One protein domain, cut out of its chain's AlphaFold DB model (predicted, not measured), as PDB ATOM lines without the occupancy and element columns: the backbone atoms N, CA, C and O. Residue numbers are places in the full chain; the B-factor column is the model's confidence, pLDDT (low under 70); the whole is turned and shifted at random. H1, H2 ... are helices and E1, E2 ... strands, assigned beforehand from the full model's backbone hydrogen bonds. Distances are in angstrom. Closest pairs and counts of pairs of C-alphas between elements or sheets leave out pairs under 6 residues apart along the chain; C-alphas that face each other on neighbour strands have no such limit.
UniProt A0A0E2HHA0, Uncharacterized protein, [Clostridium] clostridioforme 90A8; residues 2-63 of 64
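AT A GLANCE: This is residues 2 to 63 of the 64 residues of an uncharacterized protein of [Clostridium] clostridioforme 90A8 (UniProt A0A0E2HHA0). With little regular structure, the model is a rod: helix H1 at one end, a drawn-out link, residues 11 to 22, and at the other end a looped head with H2 near a small sheet of E1 and E2. The 62 printed residues hold H1, E1, H2, E2 in that order, class mixed, with 20 residues in named elements. The sheet, order E1 - E2, is antiparallel. The whole is extended, radius of gyration of the C-alphas 16.5 A, spans 52 by 25 by 17 A.

IN THESE COORDINATES: H1, residues 2 to 10, starts at C-alpha 2 (173.161, 117.365, 103.205) and is 12.2 A long. E1 is residues 23 to 25, 6.9 A; H2 is 29 to 33, 5.8 A; E2 is 52 to 54, 6.9 A, ending at C-alpha 54 (151.174, 110.681, 121.257).

HOW THE PARTS SIT: E1 and E2 are antiparallel at 143 degrees, with N 24 and O 53 within hydrogen-bond range, 2.8 A. The closest C-alphas of E1 and H2, Ala 24 and Trp 31, are 6.3 A apart. H1 is apart from H2 and E2. Every O i to N i+4 pair in H1 and H2 is within hydrogen-bond range.

THE WHOLE: The C-alphas farthest apart, Asn 10 and Lys 43, are 52.3 A apart. The printed part has no cut. The links H1 to E1 and H2 to E2 are long. Residues 48 to 49 have pLDDT under 70.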
ATOM      1  N   LYS A   2     172.077 118.062 103.913       96.12
ATOM      2  CA  LYS A   2     173.161 117.365 103.205       96.12
ATOM      3  C   LYS A   2     174.531 117.999 103.473       96.12
ATOM      4  O   LYS A   2     175.520 117.285 103.601       96.12
ATOM      5  N   GLU A   3     174.548 119.320 103.588       98.00
ATOM      6  CA  GLU A   3     175.708 120.171 103.840       98.00
ATOM      7  C   GLU A   3     176.250 119.915 105.248       98.00
ATOM      8  O   GLU A   3     177.360 119.421 105.391       98.00
ATOM      9  N   VAL A   4     175.407 120.089 106.271       97.69
ATOM     10  CA  VAL A   4     175.759 119.825 107.677       97.69
ATOM     11  C   VAL A   4     176.239 118.386 107.875       97.69
ATOM     12  O   VAL A   4     177.254 118.144 108.519       97.69
ATOM     13  N   ALA A   5     175.550 117.409 107.281       98.19
ATOM     14  CA  ALA A   5     175.963 116.014 107.380       98.19
ATOM     15  C   ALA A   5     177.321 115.755 106.702       98.19
ATOM     16  O   ALA A   5     178.072 114.888 107.145       98.19
ATOM     17  N   ARG A   6     177.642 116.481 105.621       98.38
ATOM     18  CA  ARG A   6     178.957 116.419 104.969       98.38
ATOM     19  C   ARG A   6     180.033 117.010 105.871       98.38
ATOM     20  O   ARG A   6     181.067 116.373 106.019       98.38
ATOM     21  N   ASP A   7     179.775 118.148 106.500       98.44
ATOM     22  CA  ASP A   7     180.751 118.808 107.369       98.44
ATOM     23  C   ASP A   7     181.074 117.945 108.602       98.44
ATOM     24  O   ASP A   7     182.243 117.756 108.932       98.44
ATOM     25  N   ILE A   8     180.060 117.309 109.203       98.50
ATOM     26  CA  ILE A   8     180.242 116.344 110.303       98.50
ATOM     27  C   ILE A   8     181.121 115.162 109.866       98.50
ATOM     28  O   ILE A   8     182.054 114.788 110.576       98.50
ATOM     29  N   ARG A   9     180.862 114.584 108.683       98.19
ATOM     30  CA  ARG A   9     181.677 113.478 108.149       98.19
ATOM     31  C   ARG A   9     183.108 113.908 107.828       98.19
ATOM     32  O   ARG A   9     184.034 113.152 108.103       98.19
ATOM     33  N   ASN A  10     183.299 115.110 107.286       98.56
ATOM     34  CA  ASN A  10     184.627 115.663 106.996       98.56
ATOM     35  C   ASN A  10     185.455 115.876 108.271       98.56
ATOM     36  O   ASN A  10     186.675 115.763 108.228       98.56
ATOM     37  N   ALA A  11     184.800 116.129 109.406       98.50
ATOM     38  CA  ALA A  11     185.441 116.187 110.718       98.50
ATOM     39  C   ALA A  11     185.774 114.798 111.312       98.50
ATOM     40  O   ALA A  11     186.220 114.716 112.452       98.50
ATOM     41  N   GLY A  12     185.547 113.700 110.575       98.69
ATOM     42  CA  GLY A  12     185.798 112.333 111.042       98.69
ATOM     43  C   GLY A  12     184.729 111.780 111.994       98.69
ATOM     44  O   GLY A  12     184.963 110.774 112.658       98.69
ATOM     45  N   LEU A  13     183.557 112.421 112.075       98.62
ATOM     46  CA  LEU A  13     182.452 112.017 112.946       98.62
ATOM     47  C   LEU A  13     181.340 111.303 112.160       98.62
ATOM     48  O   LEU A  13     181.187 111.462 110.948       98.62
ATOM     49  N   THR A  14     180.499 110.546 112.870       98.25
ATOM     50  CA  THR A  14     179.294 109.938 112.284       98.25
ATOM     51  C   THR A  14     178.120 110.909 112.371       98.25
ATOM     52  O   THR A  14     177.703 111.295 113.461       98.25
ATOM     53  N   ALA A  15     177.565 111.295 111.222       98.06
ATOM     54  CA  ALA A  15     176.374 112.138 111.175       98.06
ATOM     55  C   ALA A  15     175.116 111.334 111.536       98.06
ATOM     56  O   ALA A  15     174.822 110.327 110.895       98.06
ATOM     57  N   GLY A  16     174.354 111.818 112.517       96.12
ATOM     58  CA  GLY A  16     173.061 111.265 112.920       96.12
ATOM     59  C   GLY A  16     171.976 112.339 112.961       96.12
ATOM     60  O   GLY A  16     172.271 113.528 113.085       96.12
ATOM     61  N   ILE A  17     170.717 111.918 112.856       95.75
ATOM     62  CA  ILE A  17     169.547 112.772 113.071       95.75
ATOM     63  C   ILE A  17     168.662 112.133 114.134       95.75
ATOM     64  O   ILE A  17     168.356 110.944 114.064       95.75
ATOM     65  N   TRP A  18     168.254 112.925 115.120       94.69
ATOM     66  CA  TRP A  18     167.228 112.509 116.063       94.69
ATOM     67  C   TRP A  18     165.858 112.877 115.503       94.69
ATOM     68  O   TRP A  18     165.640 114.004 115.059       94.69
ATOM     69  N   THR A  19     164.935 111.923 115.534       93.81
ATOM     70  CA  THR A  19     163.529 112.154 115.209       93.81
ATOM     71  C   THR A  19     162.671 111.591 116.333       93.81
ATOM     72  O   THR A  19     163.048 110.620 116.991       93.81
ATOM     73  N   SER A  20     161.514 112.208 116.563       91.81
ATOM     74  CA  SER A  20     160.501 111.727 117.506       91.81
ATOM     75  C   SER A  20     159.248 111.294 116.741       91.81
ATOM     76  O   SER A  20     158.223 111.969 116.799       91.81
ATOM     77  N   PRO A  21     159.292 110.153 116.023       90.44
ATOM     78  CA  PRO A  21     158.202 109.713 115.145       90.44
ATOM     79  C   PRO A  21     156.946 109.273 115.911       90.44
ATOM     80  O   PRO A  21     156.000 108.763 115.321       90.44
ATOM     81  N   PHE A  22     156.942 109.432 117.236       90.25
ATOM     82  CA  PHE A  22     155.880 108.980 118.116       90.25
ATOM     83  C   PHE A  22     155.011 110.107 118.700       90.25
ATOM     84  O   PHE A  22     154.085 109.846 119.475       90.25
ATOM     85  N   ILE A  23     155.293 111.358 118.343       92.62
ATOM     86  CA  ILE A  23     154.528 112.522 118.791       92.62
ATOM     87  C   ILE A  23     154.209 113.459 117.633       92.62
ATOM     88  O   ILE A  23     154.954 113.558 116.663       92.62
ATOM     89  N   ALA A  24     153.110 114.190 117.775       92.75
ATOM     90  CA  ALA A  24     152.711 115.268 116.891       92.75
ATOM     91  C   ALA A  24     152.376 116.515 117.714       92.75
ATOM     92  O   ALA A  24     151.741 116.428 118.765       92.75
ATOM     93  N   HIS A  25     152.801 117.676 117.226       92.62
ATOM     94  CA  HIS A  25     152.345 118.964 117.738       92.62
ATOM     95  C   HIS A  25     151.020 119.351 117.069       92.62
ATOM     96  O   HIS A  25     150.803 119.006 115.906       92.62
ATOM     97  N   GLU A  26     150.172 120.126 117.745       89.75
ATOM     98  CA  GLU A  26     148.852 120.538 117.229       89.75
ATOM     99  C   GLU A  26     148.910 121.310 115.896       89.75
ATOM    100  O   GLU A  26     147.951 121.371 115.126       89.75
ATOM    101  N   THR A  27     150.059 121.910 115.583       92.50
ATOM    102  CA  THR A  27     150.262 122.650 114.328       92.50
ATOM    103  C   THR A  27     150.733 121.780 113.163       92.50
ATOM    104  O   THR A  27     150.704 122.259 112.023       92.50
ATOM    105  N   ALA A  28     151.148 120.536 113.420       93.31
ATOM    106  CA  ALA A  28     151.674 119.624 112.409       93.31
ATOM    107  C   ALA A  28     150.588 119.193 111.409       93.31
ATOM    108  O   ALA A  28     149.407 119.108 111.749       93.31
ATOM    109  N   SER A  29     150.986 118.881 110.174       95.06
ATOM    110  CA  SER A  29     150.070 118.378 109.138       95.06
ATOM    111  C   SER A  29     149.374 117.095 109.581       95.06
ATOM    112  O   SER A  29     148.152 117.037 109.552       95.06
ATOM    113  N   VAL A  30     150.120 116.122 110.119       92.44
ATOM    114  CA  VAL A  30     149.563 114.849 110.615       92.44
ATOM    115  C   VAL A  30     148.474 115.048 111.677       92.44
ATOM    116  O   VAL A  30     147.499 114.307 111.704       92.44
ATOM    117  N   TRP A  31     148.587 116.086 112.511       92.00
ATOM    118  CA  TRP A  31     147.548 116.432 113.481       92.00
ATOM    119  C   TRP A  31     146.276 116.947 112.797       92.00
ATOM    120  O   TRP A  31     145.171 116.543 113.150       92.00
ATOM    121  N   LYS A  32     146.434 117.841 111.816       92.44
ATOM    122  CA  LYS A  32     145.325 118.498 111.107       92.44
ATOM    123  C   LYS A  32     144.612 117.557 110.137       92.44
ATOM    124  O   LYS A  32     143.389 117.578 110.055       92.44
ATOM    125  N   GLU A  33     145.374 116.742 109.418       95.81
ATOM    126  CA  GLU A  33     144.891 115.835 108.373       95.81
ATOM    127  C   GLU A  33     144.409 114.499 108.955       95.81
ATOM    128  O   GLU A  33     143.443 113.911 108.464       95.81
ATOM    129  N   HIS A  34     145.021 114.041 110.053       93.62
ATOM    130  CA  HIS A  34     144.682 112.780 110.712       93.62
ATOM    131  C   HIS A  34     144.459 112.943 112.229       93.62
ATOM    132  O   HIS A  34     145.091 112.260 113.038       93.62
ATOM    133  N   PRO A  35     143.487 113.764 112.676       90.50
ATOM    134  CA  PRO A  35     143.251 114.015 114.105       90.50
ATOM    135  C   PRO A  35     142.828 112.765 114.900       90.50
ATOM    136  O   PRO A  35     142.916 112.741 116.132       90.50
ATOM    137  N   HIS A  36     142.364 111.723 114.202       90.00
ATOM    138  CA  HIS A  36     141.986 110.422 114.756       90.00
ATOM    139  C   HIS A  36     143.176 109.465 114.946       90.00
ATOM    140  O   HIS A  36     143.004 108.401 115.538       90.00
ATOM    141  N   TRP A  37     144.372 109.818 114.459       93.12
ATOM    142  CA  TRP A  37     145.617 109.089 114.734       93.12
ATOM    143  C   TRP A  37     146.232 109.470 116.077       93.12
ATOM    144  O   TRP A  37     147.173 108.827 116.525       93.12
ATOM    145  N   ILE A  38     145.720 110.507 116.732       91.88
ATOM    146  CA  ILE A  38     146.176 110.927 118.052       91.88
ATOM    147  C   ILE A  38     145.579 110.002 119.107       91.88
ATOM    148  O   ILE A  38     144.363 109.809 119.163       91.88
ATOM    149  N   LEU A  39     146.434 109.472 119.978       91.38
ATOM    150  CA  LEU A  39     146.025 108.648 121.101       91.38
ATOM    151  C   LEU A  39     145.228 109.491 122.103       91.38
ATOM    152  O   LEU A  39     145.718 110.489 122.640       91.38
ATOM    153  N   ARG A  40     144.001 109.055 122.374       88.38
ATOM    154  CA  ARG A  40     143.069 109.693 123.307       88.38
ATOM    155  C   ARG A  40     142.695 108.723 124.416       88.38
ATOM    156  O   ARG A  40     142.748 107.506 124.235       88.38
ATOM    157  N   ASP A  41     142.319 109.262 125.566       86.06
ATOM    158  CA  ASP A  41     141.709 108.464 126.622       86.06
ATOM    159  C   ASP A  41     140.289 108.007 126.232       86.06
ATOM    160  O   ASP A  41     139.735 108.388 125.197       86.06
ATOM    161  N   LYS A  42     139.660 107.204 127.095       85.31
ATOM    162  CA  LYS A  42     138.285 106.715 126.883       85.31
ATOM    163  C   LYS A  42     137.234 107.835 126.812       85.31
ATOM    164  O   LYS A  42     136.119 107.575 126.376       85.31
ATOM    165  N   LYS A  43     137.559 109.045 127.271       84.62
ATOM    166  CA  LYS A  43     136.695 110.233 127.250       84.62
ATOM    167  C   LYS A  43     137.000 111.154 126.056       84.62
ATOM    168  O   LYS A  43     136.332 112.169 125.903       84.62
ATOM    169  N   GLY A  44     137.971 110.806 125.205       79.06
ATOM    170  CA  GLY A  44     138.385 111.586 124.034       79.06
ATOM    171  C   GLY A  44     139.449 112.658 124.313       79.06
ATOM    172  O   GLY A  44     139.860 113.369 123.388       79.06
ATOM    173  N   SER A  45     139.932 112.764 125.551       77.50
ATOM    174  CA  SER A  45     140.920 113.759 125.974       77.50
ATOM    175  C   SER A  45     142.346 113.331 125.635       77.50
ATOM    176  O   SER A  45     142.674 112.142 125.594       77.50
ATOM    177  N   SER A  46     143.220 114.316 125.410       72.25
ATOM    178  CA  SER A  46     144.665 114.079 125.325       72.25
ATOM    179  C   SER A  46     145.194 113.569 126.667       72.25
ATOM    180  O   SER A  46     144.842 114.097 127.719       72.25
ATOM    181  N   LEU A  47     146.071 112.568 126.621       72.56
ATOM    182  CA  LEU A  47     146.556 111.854 127.805       72.56
ATOM    183  C   LEU A  47     147.589 112.624 128.650       72.56
ATOM    184  O   LEU A  47     147.869 112.195 129.764       72.56
ATOM    185  N   TRP A  48     148.171 113.721 128.141       68.94
ATOM    186  CA  TRP A  48     149.403 114.284 128.726       68.94
ATOM    187  C   TRP A  48     149.386 115.785 129.038       68.94
ATOM    188  O   TRP A  48     150.332 116.264 129.648       68.94
ATOM    189  N   GLY A  49     148.363 116.547 128.635       66.75
ATOM    190  CA  GLY A  49     148.286 117.989 128.938       66.75
ATOM    191  C   GLY A  49     149.431 118.863 128.386       66.75
ATOM    192  O   GLY A  49     149.534 120.026 128.761       66.75
ATOM    193  N   TYR A  50     150.282 118.321 127.508       75.06
ATOM    194  CA  TYR A  50     151.349 119.037 126.806       75.06
ATOM    195  C   TYR A  50     150.946 119.349 125.364       75.06
ATOM    196  O   TYR A  50     150.013 118.754 124.831       75.06
ATOM    197  N   THR A  51     151.718 120.226 124.720       82.00
ATOM    198  CA  THR A  51     151.555 120.604 123.307       82.00
ATOM    199  C   THR A  51     151.965 119.508 122.312       82.00
ATOM    200  O   THR A  51     151.660 119.605 121.124       82.00
ATOM    201  N   TYR A  52     152.665 118.464 122.773       87.62
ATOM    202  CA  TYR A  52     153.012 117.285 121.979       87.62
ATOM    203  C   TYR A  52     152.160 116.094 122.398       87.62
ATOM    204  O   TYR A  52     152.120 115.706 123.568       87.62
ATOM    205  N   HIS A  53     151.523 115.473 121.415       90.62
ATOM    206  CA  HIS A  53     150.556 114.412 121.622       90.62
ATOM    207  C   HIS A  53     151.028 113.115 120.997       90.62
ATOM    208  O   HIS A  53     151.581 113.100 119.901       90.62
ATOM    209  N   LYS A  54     150.777 112.013 121.696       91.81
ATOM    210  CA  LYS A  54     151.174 110.681 121.257       91.81
ATOM    211  C   LYS A  54     150.319 110.226 120.072       91.81
ATOM    212  O   LYS A  54     149.098 110.351 120.120       91.81
ATOM    213  N   LEU A  55     150.955 109.667 119.047       92.62
ATOM    214  CA  LEU A  55     150.253 108.956 117.975       92.62
ATOM    215  C   LEU A  55     149.830 107.549 118.446       92.62
ATOM    216  O   LEU A  55     150.456 106.945 119.318       92.62
ATOM    217  N   ASP A  56     148.747 107.028 117.886       91.88
ATOM    218  CA  ASP A  56     148.195 105.709 118.185       91.88
ATOM    219  C   ASP A  56     148.816 104.629 117.280       91.88
ATOM    220  O   ASP A  56     148.262 104.254 116.248       91.88
ATOM    221  N   PHE A  57     149.974 104.099 117.685       89.38
ATOM    222  CA  PHE A  57     150.704 103.047 116.950       89.38
ATOM    223  C   PHE A  57     150.011 101.683 116.932       89.38
ATOM    224  O   PHE A  57     150.528 100.748 116.325       89.38
ATOM    225  N   THR A  58     148.861 101.529 117.596       89.81
ATOM    226  CA  THR A  58     148.056 100.307 117.445       89.81
ATOM    227  C   THR A  58     147.380 100.245 116.072       89.81
ATOM    228  O   THR A  58     146.903  99.191 115.654       89.81
ATOM    229  N   ARG A  59     147.378 101.363 115.334       86.56
ATOM    230  CA  ARG A  59     146.848 101.479 113.978       86.56
ATOM    231  C   ARG A  59     147.963 101.282 112.963       86.56
ATOM    232  O   ARG A  59     148.900 102.072 112.910       86.56
ATOM    233  N   ALA A  60     147.807 100.297 112.082       84.56
ATOM    234  CA  ALA A  60     148.782 100.018 111.026       84.56
ATOM    235  C   ALA A  60     149.078 101.244 110.136       84.56
ATOM    236  O   ALA A  60     150.217 101.447 109.739       84.56
ATOM    237  N   ALA A  61     148.076 102.096 109.888       82.88
ATOM    238  CA  ALA A  61     148.230 103.307 109.078       82.88
ATOM    239  C   ALA A  61     149.187 104.356 109.683       82.88
ATOM    240  O   ALA A  61     149.684 105.196 108.951       82.88
ATOM    241  N   VAL A  62     149.453 104.302 110.993       84.56
ATOM    242  CA  VAL A  62     150.350 105.237 111.701       84.56
ATOM    243  C   VAL A  62     151.824 104.805 111.599       84.56
ATOM    244  O   VAL A  62     152.719 105.573 111.935       84.56
ATOM    245  N   LEU A  63     152.089 103.570 111.164       79.00
ATOM    246  CA  LEU A  63     153.426 102.964 111.130       79.00
ATOM    247  C   LEU A  63     154.123 103.054 109.759       79.00
ATOM    248  O   LEU A  63     155.228 102.525 109.622       79.00
TER     249      LEU A  63